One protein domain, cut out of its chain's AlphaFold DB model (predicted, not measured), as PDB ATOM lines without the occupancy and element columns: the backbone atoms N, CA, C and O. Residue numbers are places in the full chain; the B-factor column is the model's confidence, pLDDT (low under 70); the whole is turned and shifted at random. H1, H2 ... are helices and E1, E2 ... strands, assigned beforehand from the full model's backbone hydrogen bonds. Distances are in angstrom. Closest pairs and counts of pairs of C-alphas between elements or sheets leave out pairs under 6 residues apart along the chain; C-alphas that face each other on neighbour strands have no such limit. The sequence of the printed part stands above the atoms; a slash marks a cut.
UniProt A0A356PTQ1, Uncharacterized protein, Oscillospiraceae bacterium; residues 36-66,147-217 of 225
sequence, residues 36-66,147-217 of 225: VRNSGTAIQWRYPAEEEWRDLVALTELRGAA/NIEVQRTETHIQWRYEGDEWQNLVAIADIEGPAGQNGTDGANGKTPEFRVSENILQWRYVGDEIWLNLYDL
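Overview. This is residues 36 to 66 and 147 to 217 of the 225 residues of an uncharacterized protein of Oscillospiraceae bacterium (UniProt A0A356PTQ1). Three small antiparallel sheets of three strands each stand round a common middle like the three sides of a prism, with their strands running roughly along its length. The sheets E1 E2 E3 and E4 E5 E6 face each other as a wedge, close together at E1 and E4 and wider at E3 and E6, and the sheet E7 E8 E9 closes the wide side, with E7 next to E3 and E9 nearest to E6. The short helix H1 sits at one end between the second and third sheets, and the link of residues 177 to 191 loops out at that end. The printed part has 102 residues, with strands E1 to E6, then H1, then E7 to E9; each sheet has its strands in chain order, and the class is mostly strand. The whole is compact, with a radius of gyration of the C-alphas of 14.0 A, and elongated, with spans of 45 by 27 by 23 A.

Along the chain. The first strand, E1, covers residues 36 to 38 and begins at C-alpha 36, (126.561, -64.582, 59.047). E2 is residues 42 to 46, 12.9 A long, and E3 is residues 54 to 58, 10.8 A long. After the cut, E4 covers residues 148 to 152 over 13.7 A, from C-alpha 148 at (136.429, -72.225, 57.978). E5 is residues 156 to 161, 16.7 A, and E6 is residues 167 to 171, 11.4 A. H1, residues 172 to 176, follows at once and measures 6.2 A. E7 is residues 192 to 197, 16.1 A, and E8 is residues 200 to 205, 16.7 A. E9, residues 212 to 216, is 11.8 A long and ends at C-alpha 216, (144.008, -55.572, 56.961).

Arrangement. Each sheet is a meander, in which each strand is the antiparallel neighbour of the one before, and its successive strands form hairpins. E1 and E2 stand at 157 degrees, with N 37 and O 44 at 2.9 A. E2 and E3 stand at 155 degrees, with N 43 and O 57 at 2.8 A. The sheets E1 E2 E3 and E4 E5 E6 form a sandwich, two sheets face to face, their facing parts 9.1 A centre to centre and their best planes 23 degrees apart. The closest C-alphas of E1 and E4 are those of Arg 37 and Val 150, 6.2 A apart. E4 and E5 have N 149 and O 160 within hydrogen-bond range at 2.9 A, and E5 and E6 have N 157 and O 170 at 2.9 A. The closest C-alphas of the edge strands E3 and E7 are those of Leu 56 and Phe 194, 5.4 A apart. In the third sheet, N 193 and O 204 of E7 and E8 are 2.7 A apart, and N 203 and O 212 of E8 and E9 are 2.8 A apart. The closest C-alphas of E6 and E9 are those of Val 170 and Tyr 215, at 7.4 A. H1 only grazes the sheet E4 E5 E6, with residues 172 to 175, and only grazes the sheet E7 E8 E9, with residues 174 to 176. In H1 every O i to N i+4 pair is within hydrogen-bond range. E2 and E8 are apart, as are E5 and E8.

Size, cuts and confidence. The two C-alphas farthest apart are those of Ala 66 and Gly 186, 46.2 A. Residues 67 to 146 are not printed, and C-alphas 66 and 147 stand 13.7 A apart across this cut. Of the links that are printed whole, the one from H1 to E7 is long, with 15 residues. The mean pLDDT of the printed part is 76.2, and residues 61 to 66 and 176 to 191 are under 70.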
ATOM      1  N   VAL A  36     125.311 -64.213  59.725       91.69
ATOM      2  CA  VAL A  36     126.561 -64.582  59.047       91.69
ATOM      3  C   VAL A  36     126.560 -66.047  58.650       91.69
ATOM      4  O   VAL A  36     126.026 -66.889  59.373       91.69
ATOM      5  N   ARG A  37     127.177 -66.361  57.509       91.00
ATOM      6  CA  ARG A  37     127.356 -67.742  57.050       91.00
ATOM      7  C   ARG A  37     128.639 -67.924  56.253       91.00
ATOM      8  O   ARG A  37     129.155 -66.980  55.662       91.00
ATOM      9  N   ASN A  38     129.111 -69.163  56.207       89.06
ATOM     10  CA  ASN A  38     130.115 -69.602  55.250       89.06
ATOM     11  C   ASN A  38     129.380 -70.228  54.051       89.06
ATOM     12  O   ASN A  38     128.666 -71.214  54.225       89.06
ATOM     13  N   SER A  39     129.523 -69.654  52.854       86.75
ATOM     14  CA  SER A  39     128.896 -70.166  51.623       86.75
ATOM     15  C   SER A  39     129.713 -71.252  50.909       86.75
ATOM     16  O   SER A  39     129.271 -71.797  49.903       86.75
ATOM     17  N   GLY A  40     130.920 -71.547  51.396       82.00
ATOM     18  CA  GLY A  40     131.923 -72.393  50.747       82.00
ATOM     19  C   GLY A  40     132.900 -71.613  49.862       82.00
ATOM     20  O   GLY A  40     134.028 -72.067  49.666       82.00
ATOM     21  N   THR A  41     132.509 -70.428  49.383       82.62
ATOM     22  CA  THR A  41     133.349 -69.536  48.560       82.62
ATOM     23  C   THR A  41     133.623 -68.190  49.226       82.62
ATOM     24  O   THR A  41     134.667 -67.592  48.972       82.62
ATOM     25  N   ALA A  42     132.740 -67.736  50.118       85.75
ATOM     26  CA  ALA A  42     132.895 -66.502  50.876       85.75
ATOM     27  C   ALA A  42     132.308 -66.624  52.292       85.75
ATOM     28  O   ALA A  42     131.386 -67.403  52.554       85.75
ATOM     29  N   ILE A  43     132.815 -65.800  53.205       88.88
ATOM     30  CA  ILE A  43     132.053 -65.391  54.382       88.88
ATOM     31  C   ILE A  43     131.025 -64.376  53.899       88.88
ATOM     32  O   ILE A  43     131.389 -63.383  53.272       88.88
ATOM     33  N   GLN A  44     129.755 -64.627  54.189       90.00
ATOM     34  CA  GLN A  44     128.642 -63.779  53.788       90.00
ATOM     35  C   GLN A  44     127.886 -63.259  55.000       90.00
ATOM     36  O   GLN A  44     127.847 -63.907  56.049       90.00
ATOM     37  N   TRP A  45     127.242 -62.112  54.824       87.44
ATOM     38  CA  TRP A  45     126.378 -61.525  55.832       87.44
ATOM     39  C   TRP A  45     125.118 -60.916  55.217       87.44
ATOM     40  O   TRP A  45     125.077 -60.624  54.020       87.44
ATOM     41  N   ARG A  46     124.093 -60.733  56.047       83.38
ATOM     42  CA  ARG A  46     122.869 -59.998  55.704       83.38
ATOM     43  C   ARG A  46     122.183 -59.465  56.951       83.38
ATOM     44  O   ARG A  46     122.424 -59.977  58.046       83.38
ATOM     45  N   TYR A  47     121.287 -58.498  56.797       80.56
ATOM     46  CA  TYR A  47     120.343 -58.194  57.871       80.56
ATOM     47  C   TYR A  47     119.183 -59.202  57.890       80.56
ATOM     48  O   TYR A  47     118.780 -59.681  56.833       80.56
ATOM     49  N   PRO A  48     118.582 -59.507  59.055       77.69
ATOM     50  CA  PRO A  48     117.475 -60.470  59.137       77.69
ATOM     51  C   PRO A  48     116.243 -60.110  58.292       77.69
ATOM     52  O   PRO A  48     115.457 -60.983  57.940       77.69
ATOM     53  N   ALA A  49     116.057 -58.824  57.978       72.81
ATOM     54  CA  ALA A  49     114.980 -58.347  57.110       72.81
ATOM     55  C   ALA A  49     115.308 -58.459  55.606       72.81
ATOM     56  O   ALA A  49     114.438 -58.198  54.780       72.81
ATOM     57  N   GLU A  50     116.544 -58.806  55.250       71.81
ATOM     58  CA  GLU A  50     117.015 -58.912  53.870       71.81
ATOM     59  C   GLU A  50     116.983 -60.371  53.402       71.81
ATOM     60  O   GLU A  50     117.361 -61.298  54.122       71.81
ATOM     61  N   GLU A  51     116.547 -60.593  52.165       81.75
ATOM     62  CA  GLU A  51     116.560 -61.928  51.556       81.75
ATOM     63  C   GLU A  51     117.944 -62.278  50.995       81.75
ATOM     64  O   GLU A  51     118.388 -63.426  51.080       81.75
ATOM     65  N   GLU A  52     118.655 -61.269  50.493       85.25
ATOM     66  CA  GLU A  52     119.919 -61.426  49.784       85.25
ATOM     67  C   GLU A  52     121.124 -61.470  50.726       85.25
ATOM     68  O   GLU A  52     121.256 -60.678  51.659       85.25
ATOM     69  N   TRP A  53     122.041 -62.394  50.441       87.38
ATOM     70  CA  TRP A  53     123.324 -62.497  51.131       87.38
ATOM     71  C   TRP A  53     124.397 -61.729  50.381       87.38
ATOM     72  O   TRP A  53     124.465 -61.770  49.155       87.38
ATOM     73  N   ARG A  54     125.276 -61.068  51.130       85.56
ATOM     74  CA  ARG A  54     126.341 -60.237  50.574       85.56
ATOM     75  C   ARG A  54     127.701 -60.760  51.001       85.56
ATOM     76  O   ARG A  54     127.882 -61.165  52.150       85.56
ATOM     77  N   ASP A  55     128.647 -60.747  50.070       87.88
ATOM     78  CA  ASP A  55     130.008 -61.203  50.324       87.88
ATOM     79  C   ASP A  55     130.718 -60.223  51.262       87.88
ATOM     80  O   ASP A  55     130.770 -59.018  51.021       87.88
ATOM     81  N   LEU A  56     131.245 -60.753  52.362       87.88
ATOM     82  CA  LEU A  56     132.097 -60.023  53.289       87.88
ATOM     83  C   LEU A  56     133.564 -60.223  52.911       87.88
ATOM     84  O   LEU A  56     134.289 -59.258  52.704       87.88
ATOM     85  N   VAL A  57     133.987 -61.489  52.813       86.00
ATOM     86  CA  VAL A  57     135.365 -61.889  52.499       86.00
ATOM     87  C   VAL A  57     135.364 -63.149  51.644       86.00
ATOM     88  O   VAL A  57     134.726 -64.135  52.004       86.00
ATOM     89  N   ALA A  58     136.111 -63.142  50.537       83.31
ATOM     90  CA  ALA A  58     136.342 -64.334  49.726       83.31
ATOM     91  C   ALA A  58     137.254 -65.323  50.470       83.31
ATOM     92  O   ALA A  58     138.301 -64.942  50.990       83.31
ATOM     93  N   LEU A  59     136.890 -66.609  50.507       77.44
ATOM     94  CA  LEU A  59     137.674 -67.609  51.242       77.44
ATOM     95  C   LEU A  59     139.018 -67.924  50.588       77.44
ATOM     96  O   LEU A  59     139.901 -68.422  51.274       77.44
ATOM     97  N   THR A  60     139.197 -67.640  49.297       73.06
ATOM     98  CA  THR A  60     140.498 -67.765  48.619       73.06
ATOM     99  C   THR A  60     141.559 -66.846  49.213       73.06
ATOM    100  O   THR A  60     142.734 -67.158  49.122       73.06
ATOM    101  N   GLU A  61     141.153 -65.741  49.841       67.25
ATOM    102  CA  GLU A  61     142.066 -64.822  50.530       67.25
ATOM    103  C   GLU A  61     142.328 -65.228  51.989       67.25
ATOM    104  O   GLU A  61     143.242 -64.703  52.616       67.25
ATOM    105  N   LEU A  62     141.519 -66.145  52.537       67.00
ATOM    106  CA  LEU A  62     141.667 -66.689  53.892       67.00
ATOM    107  C   LEU A  62     142.326 -68.072  53.903       67.00
ATOM    108  O   LEU A  62     142.918 -68.460  54.903       67.00
ATOM    109  N   ARG A  63     142.196 -68.859  52.837       64.94
ATOM    110  CA  ARG A  63     142.882 -70.142  52.679       64.94
ATOM    111  C   ARG A  63     144.228 -69.854  52.040       64.94
ATOM    112  O   ARG A  63     144.260 -69.408  50.898       64.94
ATOM    113  N   GLY A  64     145.310 -70.094  52.769       53.22
ATOM    114  CA  GLY A  64     146.632 -69.978  52.173       53.22
ATOM    115  C   GLY A  64     146.860 -71.026  51.079       53.22
ATOM    116  O   GLY A  64     146.025 -71.915  50.848       53.22
ATOM    117  N   ALA A  65     147.994 -70.936  50.391       43.28
ATOM    118  CA  ALA A  65     148.320 -71.870  49.316       43.28
ATOM    119  C   ALA A  65     148.320 -73.333  49.812       43.28
ATOM    120  O   ALA A  65     148.645 -73.629  50.967       43.28
ATOM    121  N   ALA A  66     147.954 -74.271  48.931       47.94
ATOM    122  CA  ALA A  66     148.193 -75.685  49.194       47.94
ATOM    123  C   ALA A  66     149.707 -75.900  49.338       47.94
ATOM    124  O   ALA A  66     150.478 -75.450  48.490       47.94
ATOM    125  N   ASN A 147     138.347 -76.631  57.518       74.94
ATOM    126  CA  ASN A 147     137.094 -75.928  57.274       74.94
ATOM    127  C   ASN A 147     137.116 -74.575  57.989       74.94
ATOM    128  O   ASN A 147     137.633 -74.460  59.097       74.94
ATOM    129  N   ILE A 148     136.570 -73.540  57.350       81.88
ATOM    130  CA  ILE A 148     136.429 -72.225  57.978       81.88
ATOM    131  C   ILE A 148     135.080 -72.189  58.684       81.88
ATOM    132  O   ILE A 148     134.040 -72.431  58.070       81.88
ATOM    133  N   GLU A 149     135.095 -71.847  59.962       86.69
ATOM    134  CA  GLU A 149     133.895 -71.581  60.738       86.69
ATOM    135  C   GLU A 149     133.701 -70.073  60.876       86.69
ATOM    136  O   GLU A 149     134.661 -69.311  61.005       86.69
ATOM    137  N   VAL A 150     132.442 -69.641  60.855       90.38
ATOM    138  CA  VAL A 150     132.061 -68.245  61.066       90.38
ATOM    139  C   VAL A 150     131.013 -68.172  62.159       90.38
ATOM    140  O   VAL A 150     130.107 -69.002  62.225       90.38
ATOM    141  N   GLN A 151     131.126 -67.155  63.002       90.44
ATOM    142  CA  GLN A 151     130.099 -66.837  63.974       90.44
ATOM    143  C   GLN A 151     129.914 -65.335  64.098       90.44
ATOM    144  O   GLN A 151     130.764 -64.528  63.713       90.44
ATOM    145  N   ARG A 152     128.783 -64.963  64.684       88.56
ATOM    146  CA  ARG A 152     128.453 -63.584  64.997       88.56
ATOM    147  C   ARG A 152     128.254 -63.443  66.496       88.56
ATOM    148  O   ARG A 152     127.442 -64.140  67.096       88.56
ATOM    149  N   THR A 153     128.995 -62.516  67.080       87.25
ATOM    150  CA  THR A 153     128.854 -62.088  68.475       87.25
ATOM    151  C   THR A 153     128.130 -60.748  68.529       87.25
ATOM    152  O   THR A 153     127.873 -60.134  67.495       87.25
ATOM    153  N   GLU A 154     127.833 -60.258  69.731       82.81
ATOM    154  CA  GLU A 154     127.234 -58.931  69.912       82.81
ATOM    155  C   GLU A 154     128.060 -57.801  69.292       82.81
ATOM    156  O   GLU A 154     127.486 -56.835  68.801       82.81
ATOM    157  N   THR A 155     129.388 -57.934  69.289       80.50
ATOM    158  CA  THR A 155     130.299 -56.842  68.922       80.50
ATOM    159  C   THR A 155     131.075 -57.092  67.640       80.50
ATOM    160  O   THR A 155     131.506 -56.125  67.024       80.50
ATOM    161  N   HIS A 156     131.250 -58.349  67.220       83.31
ATOM    162  CA  HIS A 156     132.050 -58.709  66.047       83.31
ATOM    163  C   HIS A 156     131.463 -59.888  65.269       83.31
ATOM    164  O   HIS A 156     130.946 -60.843  65.858       83.31
ATOM    165  N   ILE A 157     131.653 -59.870  63.952       86.81
ATOM    166  CA  ILE A 157     131.720 -61.091  63.146       86.81
ATOM    167  C   ILE A 157     133.110 -61.690  63.349       86.81
ATOM    168  O   ILE A 157     134.113 -60.973  63.324       86.81
ATOM    169  N   GLN A 158     133.165 -62.997  63.575       88.19
ATOM    170  CA  GLN A 158     134.388 -63.731  63.867       88.19
ATOM    171  C   GLN A 158     134.531 -64.935  62.946       88.19
ATOM    172  O   GLN A 158     133.540 -65.497  62.477       88.19
ATOM    173  N   TRP A 159     135.773 -65.346  62.724       87.44
ATOM    174  CA  TRP A 159     136.111 -66.522  61.932       87.44
ATOM    175  C   TRP A 159     137.196 -67.343  62.631       87.44
ATOM    176  O   TRP A 159     137.908 -66.835  63.501       87.44
ATOM    177  N   ARG A 160     137.312 -68.615  62.257       82.81
ATOM    178  CA  ARG A 160     138.444 -69.476  62.610       82.81
ATOM    179  C   ARG A 160     138.592 -70.612  61.610       82.81
ATOM    180  O   ARG A 160     137.637 -70.940  60.906       82.81
ATOM    181  N   TYR A 161     139.747 -71.264  61.614       82.06
ATOM    182  CA  TYR A 161     139.824 -72.631  61.112       82.06
ATOM    183  C   TYR A 161     139.245 -73.597  62.151       82.06
ATOM    184  O   TYR A 161     139.308 -73.350  63.357       82.06
ATOM    185  N   GLU A 162     138.669 -74.697  61.682       79.94
ATOM    186  CA  GLU A 162     138.128 -75.760  62.524       79.94
ATOM    187  C   GLU A 162     139.166 -76.211  63.568       79.94
ATOM    188  O   GLU A 162     140.297 -76.578  63.236       79.94
ATOM    189  N   GLY A 163     138.776 -76.144  64.845       80.25
ATOM    190  CA  GLY A 163     139.629 -76.482  65.990       80.25
ATOM    191  C   GLY A 163     140.508 -75.349  66.535       80.25
ATOM    192  O   GLY A 163     141.073 -75.519  67.614       80.25
ATOM    193  N   ASP A 164     140.583 -74.198  65.862       83.81
ATOM    194  CA  ASP A 164     141.424 -73.071  66.284       83.81
ATOM    195  C   ASP A 164     140.646 -72.057  67.163       83.81
ATOM    196  O   ASP A 164     139.445 -72.202  67.443       83.81
ATOM    197  N   GLU A 165     141.338 -71.019  67.645       86.94
ATOM    198  CA  GLU A 165     140.724 -69.912  68.387       86.94
ATOM    199  C   GLU A 165     139.993 -68.933  67.453       86.94
ATOM    200  O   GLU A 165     140.392 -68.706  66.310       86.94
ATOM    201  N   TRP A 166     138.912 -68.331  67.957       86.00
ATOM    202  CA  TRP A 166     138.134 -67.334  67.222       86.00
ATOM    203  C   TRP A 166     138.889 -66.017  67.060       86.00
ATOM    204  O   TRP A 166     139.393 -65.451  68.029       86.00
ATOM    205  N   GLN A 167     138.876 -65.488  65.838       84.44
ATOM    206  CA  GLN A 167     139.487 -64.215  65.479       84.44
ATOM    207  C   GLN A 167     138.422 -63.205  65.054       84.44
ATOM    208  O   GLN A 167     137.468 -63.541  64.350       84.44
ATOM    209  N   ASN A 168     138.587 -61.948  65.467       86.19
ATOM    210  CA  ASN A 168     137.711 -60.854  65.052       86.19
ATOM    211  C   ASN A 168     137.953 -60.513  63.578       86.19
ATOM    212  O   ASN A 168     139.096 -60.315  63.176       86.19
ATOM    213  N   LEU A 169     136.875 -60.423  62.796       84.56
ATOM    214  CA  LEU A 169     136.926 -60.034  61.388       84.56
ATOM    215  C   LEU A 169     136.479 -58.587  61.178       84.56
ATOM    216  O   LEU A 169     137.200 -57.783  60.602       84.56
ATOM    217  N   VAL A 170     135.273 -58.261  61.640       83.69
ATOM    218  CA  VAL A 170     134.673 -56.930  61.492       83.69
ATOM    219  C   VAL A 170     133.823 -56.622  62.712       83.69
ATOM    220  O   VAL A 170     133.127 -57.506  63.223       83.69
ATOM    221  N   ALA A 171     133.892 -55.387  63.207       82.25
ATOM    222  CA  ALA A 171     133.030 -54.956  64.295       82.25
ATOM    223  C   ALA A 171     131.605 -54.727  63.776       82.25
ATOM    224  O   ALA A 171     131.388 -54.172  62.701       82.25
ATOM    225  N   ILE A 172     130.613 -55.119  64.569       76.56
ATOM    226  CA  ILE A 172     129.194 -54.934  64.242       76.56
ATOM    227  C   ILE A 172     128.869 -53.440  64.087       76.56
ATOM    228  O   ILE A 172     128.144 -53.069  63.172       76.56
ATOM    229  N   ALA A 173     129.496 -52.574  64.889       72.69
ATOM    230  CA  ALA A 173     129.341 -51.124  64.782       72.69
ATOM    231  C   ALA A 173     129.828 -50.544  63.438       72.69
ATOM    232  O   ALA A 173     129.307 -49.524  63.000       72.69
ATOM    233  N   ASP A 174     130.787 -51.189  62.766       72.88
ATOM    234  CA  ASP A 174     131.268 -50.738  61.451       72.88
ATOM    235  C   ASP A 174     130.292 -51.121  60.329       72.88
ATOM    236  O   ASP A 174     130.237 -50.467  59.290       72.88
ATOM    237  N   ILE A 175     129.497 -52.171  60.545       70.12
ATOM    238  CA  ILE A 175     128.410 -52.587  59.652       70.12
ATOM    239  C   ILE A 175     127.162 -51.723  59.873       70.12
ATOM    240  O   ILE A 175     126.485 -51.352  58.912       70.12
ATOM    241  N   GLU A 176     126.865 -51.400  61.131       64.62
ATOM    242  CA  GLU A 176     125.691 -50.619  61.532       64.62
ATOM    243  C   GLU A 176     125.897 -49.100  61.376       64.62
ATOM    244  O   GLU A 176     124.926 -48.362  61.219       64.62
ATOM    245  N   GLY A 177     127.147 -48.624  61.362       52.00
ATOM    246  CA  GLY A 177     127.486 -47.200  61.354       52.00
ATOM    247  C   GLY A 177     127.360 -46.537  62.741       52.00
ATOM    248  O   GLY A 177     126.924 -47.158  63.713       52.00
ATOM    249  N   PRO A 178     127.768 -45.261  62.898       45.81
ATOM    250  CA  PRO A 178     127.713 -44.563  64.183       45.81
ATOM    251  C   PRO A 178     126.290 -44.482  64.765       45.81
ATOM    252  O   PRO A 178     125.323 -44.179  64.064       45.81
ATOM    253  N   ALA A 179     126.175 -44.689  66.083       38.38
ATOM    254  CA  ALA A 179     124.918 -44.618  66.830       38.38
ATOM    255  C   ALA A 179     124.163 -43.302  66.546       38.38
ATOM    256  O   ALA A 179     124.668 -42.204  66.775       38.38
ATOM    257  N   GLY A 180     122.948 -43.445  66.015       43.53
ATOM    258  CA  GLY A 180     122.213 -42.404  65.284       43.53
ATOM    259  C   GLY A 180     121.814 -42.870  63.879       43.53
ATOM    260  O   GLY A 180     120.858 -42.352  63.312       43.53
ATOM    261  N   GLN A 181     122.489 -43.905  63.374       39.09
ATOM    262  CA  GLN A 181     122.239 -44.569  62.096       39.09
ATOM    263  C   GLN A 181     121.602 -45.954  62.274       39.09
ATOM    264  O   GLN A 181     121.948 -46.899  61.576       39.09
ATOM    265  N   ASN A 182     120.623 -46.088  63.176       44.28
ATOM    266  CA  ASN A 182     119.728 -47.239  63.075       44.28
ATOM    267  C   ASN A 182     119.066 -47.166  61.696       44.28
ATOM    268  O   ASN A 182     118.358 -46.198  61.410       44.28
ATOM    269  N   GLY A 183     119.352 -48.165  60.858       46.44
ATOM    270  CA  GLY A 183     118.915 -48.330  59.473       46.44
ATOM    271  C   GLY A 183     117.403 -48.442  59.286       46.44
ATOM    272  O   GLY A 183     116.920 -49.398  58.691       46.44
ATOM    273  N   THR A 184     116.648 -47.454  59.758       43.56
ATOM    274  CA  THR A 184     115.276 -47.219  59.314       43.56
ATOM    275  C   THR A 184     115.040 -45.844  58.699       43.56
ATOM    276  O   THR A 184     114.011 -45.723  58.054       43.56
ATOM    277  N   ASP A 185     115.961 -44.867  58.783       45.78
ATOM    278  CA  ASP A 185     116.038 -43.712  57.858       45.78
ATOM    279  C   ASP A 185     117.052 -42.617  58.268       45.78
ATOM    280  O   ASP A 185     116.826 -41.822  59.172       45.78
ATOM    281  N   GLY A 186     118.104 -42.463  57.456       43.88
ATOM    282  CA  GLY A 186     118.492 -41.127  56.993       43.88
ATOM    283  C   GLY A 186     119.587 -40.367  57.755       43.88
ATOM    284  O   GLY A 186     119.335 -39.641  58.707       43.88
ATOM    285  N   ALA A 187     120.754 -40.273  57.121       41.72
ATOM    286  CA  ALA A 187     120.841 -39.148  56.187       41.72
ATOM    287  C   ALA A 187     120.459 -39.584  54.756       41.72
ATOM    288  O   ALA A 187     119.676 -38.885  54.127       41.72
ATOM    289  N   ASN A 188     120.867 -40.791  54.307       47.84
ATOM    290  CA  ASN A 188     120.554 -41.303  52.955       47.84
ATOM    291  C   ASN A 188     119.996 -42.747  52.872       47.84
ATOM    292  O   ASN A 188     119.674 -43.184  51.772       47.84
ATOM    293  N   GLY A 189     119.900 -43.512  53.973       53.25
ATOM    294  CA  GLY A 189     119.309 -44.870  53.955       53.25
ATOM    295  C   GLY A 189     120.020 -45.886  53.047       53.25
ATOM    296  O   GLY A 189     119.402 -46.847  52.600       53.25
ATOM    297  N   LYS A 190     121.297 -45.659  52.727       60.97
ATOM    298  CA  LYS A 190     122.045 -46.502  51.795       60.97
ATOM    299  C   LYS A 190     122.567 -47.751  52.501       60.97
ATOM    300  O   LYS A 190     123.166 -47.656  53.570       60.97
ATOM    301  N   THR A 191     122.375 -48.905  51.877       68.56
ATOM    302  CA  THR A 191     122.919 -50.187  52.334       68.56
ATOM    303  C   THR A 191     124.450 -50.147  52.266       68.56
ATOM    304  O   THR A 191     124.983 -49.711  51.243       68.56
ATOM    305  N   PRO A 192     125.192 -50.553  53.310       73.81
ATOM    306  CA  PRO A 192     126.637 -50.715  53.191       73.81
ATOM    307  C   PRO A 192     126.944 -51.891  52.258       73.81
ATOM    308  O   PRO A 192     126.161 -52.826  52.157       73.81
ATOM    309  N   GLU A 193     128.092 -51.900  51.599       78.75
ATOM    310  CA  GLU A 193     128.644 -53.030  50.852       78.75
ATOM    311  C   GLU A 193     130.123 -53.206  51.147       78.75
ATOM    312  O   GLU A 193     130.835 -52.243  51.426       78.75
ATOM    313  N   PHE A 194     130.546 -54.466  51.150       85.50
ATOM    314  CA  PHE A 194     131.879 -54.886  51.540       85.50
ATOM    315  C   PHE A 194     132.511 -55.615  50.366       85.50
ATOM    316  O   PHE A 194     131.823 -56.260  49.576       85.50
ATOM    317  N   ARG A 195     133.824 -55.483  50.237       85.25
ATOM    318  CA  ARG A 195     134.609 -56.263  49.289       85.25
ATOM    319  C   ARG A 195     135.996 -56.490  49.841       85.25
ATOM    320  O   ARG A 195     136.475 -55.721  50.671       85.25
ATOM    321  N   VAL A 196     136.678 -57.468  49.275       86.19
ATOM    322  CA  VAL A 196     138.111 -57.632  49.481       86.19
ATOM    323  C   VAL A 196     138.838 -57.168  48.233       86.19
ATOM    324  O   VAL A 196     138.475 -57.538  47.119       86.19
ATOM    325  N   SER A 197     139.835 -56.316  48.435       86.06
ATOM    326  CA  SER A 197     140.786 -55.908  47.409       86.06
ATOM    327  C   SER A 197     142.174 -56.260  47.911       86.06
ATOM    328  O   SER A 197     142.634 -55.667  48.888       86.06
ATOM    329  N   GLU A 198     142.823 -57.215  47.249       84.25
ATOM    330  CA  GLU A 198     144.089 -57.802  47.704       84.25
ATOM    331  C   GLU A 198     143.943 -58.337  49.141       84.25
ATOM    332  O   GLU A 198     143.144 -59.235  49.384       84.25
ATOM    333  N   ASN A 199     144.645 -57.742  50.109       82.38
ATOM    334  CA  ASN A 199     144.577 -58.126  51.518       82.38
ATOM    335  C   ASN A 199     143.710 -57.180  52.352       82.38
ATOM    336  O   ASN A 199     143.740 -57.261  53.570       82.38
ATOM    337  N   ILE A 200     142.976 -56.246  51.750       84.56
ATOM    338  CA  ILE A 200     142.231 -55.240  52.508       84.56
ATOM    339  C   ILE A 200     140.733 -55.492  52.373       84.56
ATOM    340  O   ILE A 200     140.179 -55.465  51.271       84.56
ATOM    341  N   LEU A 201     140.067 -55.676  53.514       85.12
ATOM    342  CA  LEU A 201     138.618 -55.565  53.599       85.12
ATOM    343  C   LEU A 201     138.256 -54.091  53.473       85.12
ATOM    344  O   LEU A 201     138.669 -53.257  54.282       85.12
ATOM    345  N   GLN A 202     137.490 -53.781  52.441       86.88
ATOM    346  CA  GLN A 202     136.999 -52.450  52.147       86.88
ATOM    347  C   GLN A 202     135.485 -52.403  52.283       86.88
ATOM    348  O   GLN A 202     134.796 -53.406  52.094       86.88
ATOM    349  N   TRP A 203     134.970 -51.212  52.551       83.94
ATOM    350  CA  TRP A 203     133.543 -50.955  52.620       83.94
ATOM    351  C   TRP A 203     133.177 -49.639  51.935       83.94
ATOM    352  O   TRP A 203     134.012 -48.747  51.776       83.94
ATOM    353  N   ARG A 204     131.921 -49.517  51.524       79.25
ATOM    354  CA  ARG A 204     131.288 -48.255  51.121       79.25
ATOM    355  C   ARG A 204     129.782 -48.353  51.306       79.25
ATOM    356  O   ARG A 204     129.277 -49.436  51.579       79.25
ATOM    357  N   TYR A 205     129.047 -47.269  51.097       78.00
ATOM    358  CA  TYR A 205     127.604 -47.374  50.892       78.00
ATOM    359  C   TYR A 205     127.275 -47.574  49.411       78.00
ATOM    360  O   TYR A 205     127.952 -47.041  48.531       78.00
ATOM    361  N   VAL A 206     126.219 -48.337  49.124       74.50
ATOM    362  CA  VAL A 206     125.733 -48.562  47.758       74.50
ATOM    363  C   VAL A 206     125.491 -47.214  47.074       74.50
ATOM    364  O   VAL A 206     124.796 -46.333  47.588       74.50
ATOM    365  N   GLY A 207     126.082 -47.056  45.890       78.38
ATOM    366  CA  GLY A 207     126.028 -45.823  45.107       78.38
ATOM    367  C   GLY A 207     127.079 -44.774  45.478       78.38
ATOM    368  O   GLY A 207     127.066 -43.703  44.879       78.38
ATOM    369  N   ASP A 208     127.973 -45.046  46.430       80.50
ATOM    370  CA  ASP A 208     129.177 -44.237  46.631       80.50
ATOM    371  C   ASP A 208     130.303 -44.726  45.704       80.50
ATOM    372  O   ASP A 208     130.440 -45.915  45.409       80.50
ATOM    373  N   GLU A 209     131.134 -43.810  45.210       88.06
ATOM    374  CA  GLU A 209     132.218 -44.152  44.276       88.06
ATOM    375  C   GLU A 209     133.471 -44.667  44.997       88.06
ATOM    376  O   GLU A 209     134.213 -45.491  44.461       88.06
ATOM    377  N   ILE A 210     133.692 -44.204  46.229       85.44
ATOM    378  CA  ILE A 210     134.928 -44.429  46.979       85.44
ATOM    379  C   ILE A 210     134.759 -45.606  47.934       85.44
ATOM    380  O   ILE A 210     133.808 -45.659  48.709       85.44
ATOM    381  N   TRP A 211     135.730 -46.517  47.902       86.25
ATOM    382  CA  TRP A 211     135.882 -47.592  48.876       86.25
ATOM    383  C   TRP A 211     136.826 -47.164  49.997       86.25
ATOM    384  O   TRP A 211     137.915 -46.650  49.739       86.25
ATOM    385  N   LEU A 212     136.408 -47.392  51.237       82.19
ATOM    386  CA  LEU A 212     137.164 -47.099  52.445       82.19
ATOM    387  C   LEU A 212     137.776 -48.384  52.999       82.19
ATOM    388  O   LEU A 212     137.127 -49.427  53.025       82.19
ATOM    389  N   ASN A 213     139.020 -48.311  53.465       85.19
ATOM    390  CA  ASN A 213     139.686 -49.450  54.095       85.19
ATOM    391  C   ASN A 213     139.127 -49.664  55.505       85.19
ATOM    392  O   ASN A 213     139.042 -48.714  56.283       85.19
ATOM    393  N   LEU A 214     138.776 -50.907  55.824       82.38
ATOM    394  CA  LEU A 214     138.240 -51.300  57.124       82.38
ATOM    395  C   LEU A 214     139.236 -52.126  57.930       82.38
ATOM    396  O   LEU A 214     139.506 -51.810  59.085       82.38
ATOM    397  N   TYR A 215     139.773 -53.185  57.322       80.50
ATOM    398  CA  TYR A 215     140.615 -54.148  58.023       80.50
ATOM    399  C   TYR A 215     141.692 -54.731  57.108       80.50
ATOM    400  O   TYR A 215     141.426 -55.029  55.943       80.50
ATOM    401  N   ASP A 216     142.899 -54.904  57.645       83.19
ATOM    402  CA  ASP A 216     144.008 -55.572  56.961       83.19
ATOM    403  C   ASP A 216     143.969 -57.077  57.256       83.19
ATOM    404  O   ASP A 216     144.186 -57.530  58.382       83.19
ATOM    405  N   LEU A 217     143.673 -57.854  56.222       76.38
ATOM    406  CA  LEU A 217     143.529 -59.304  56.258       76.38
ATOM    407  C   LEU A 217     144.879 -60.031  56.191       76.38
ATOM    408  O   LEU A 217     144.901 -61.255  56.266       76.38
TER     409      LEU A 217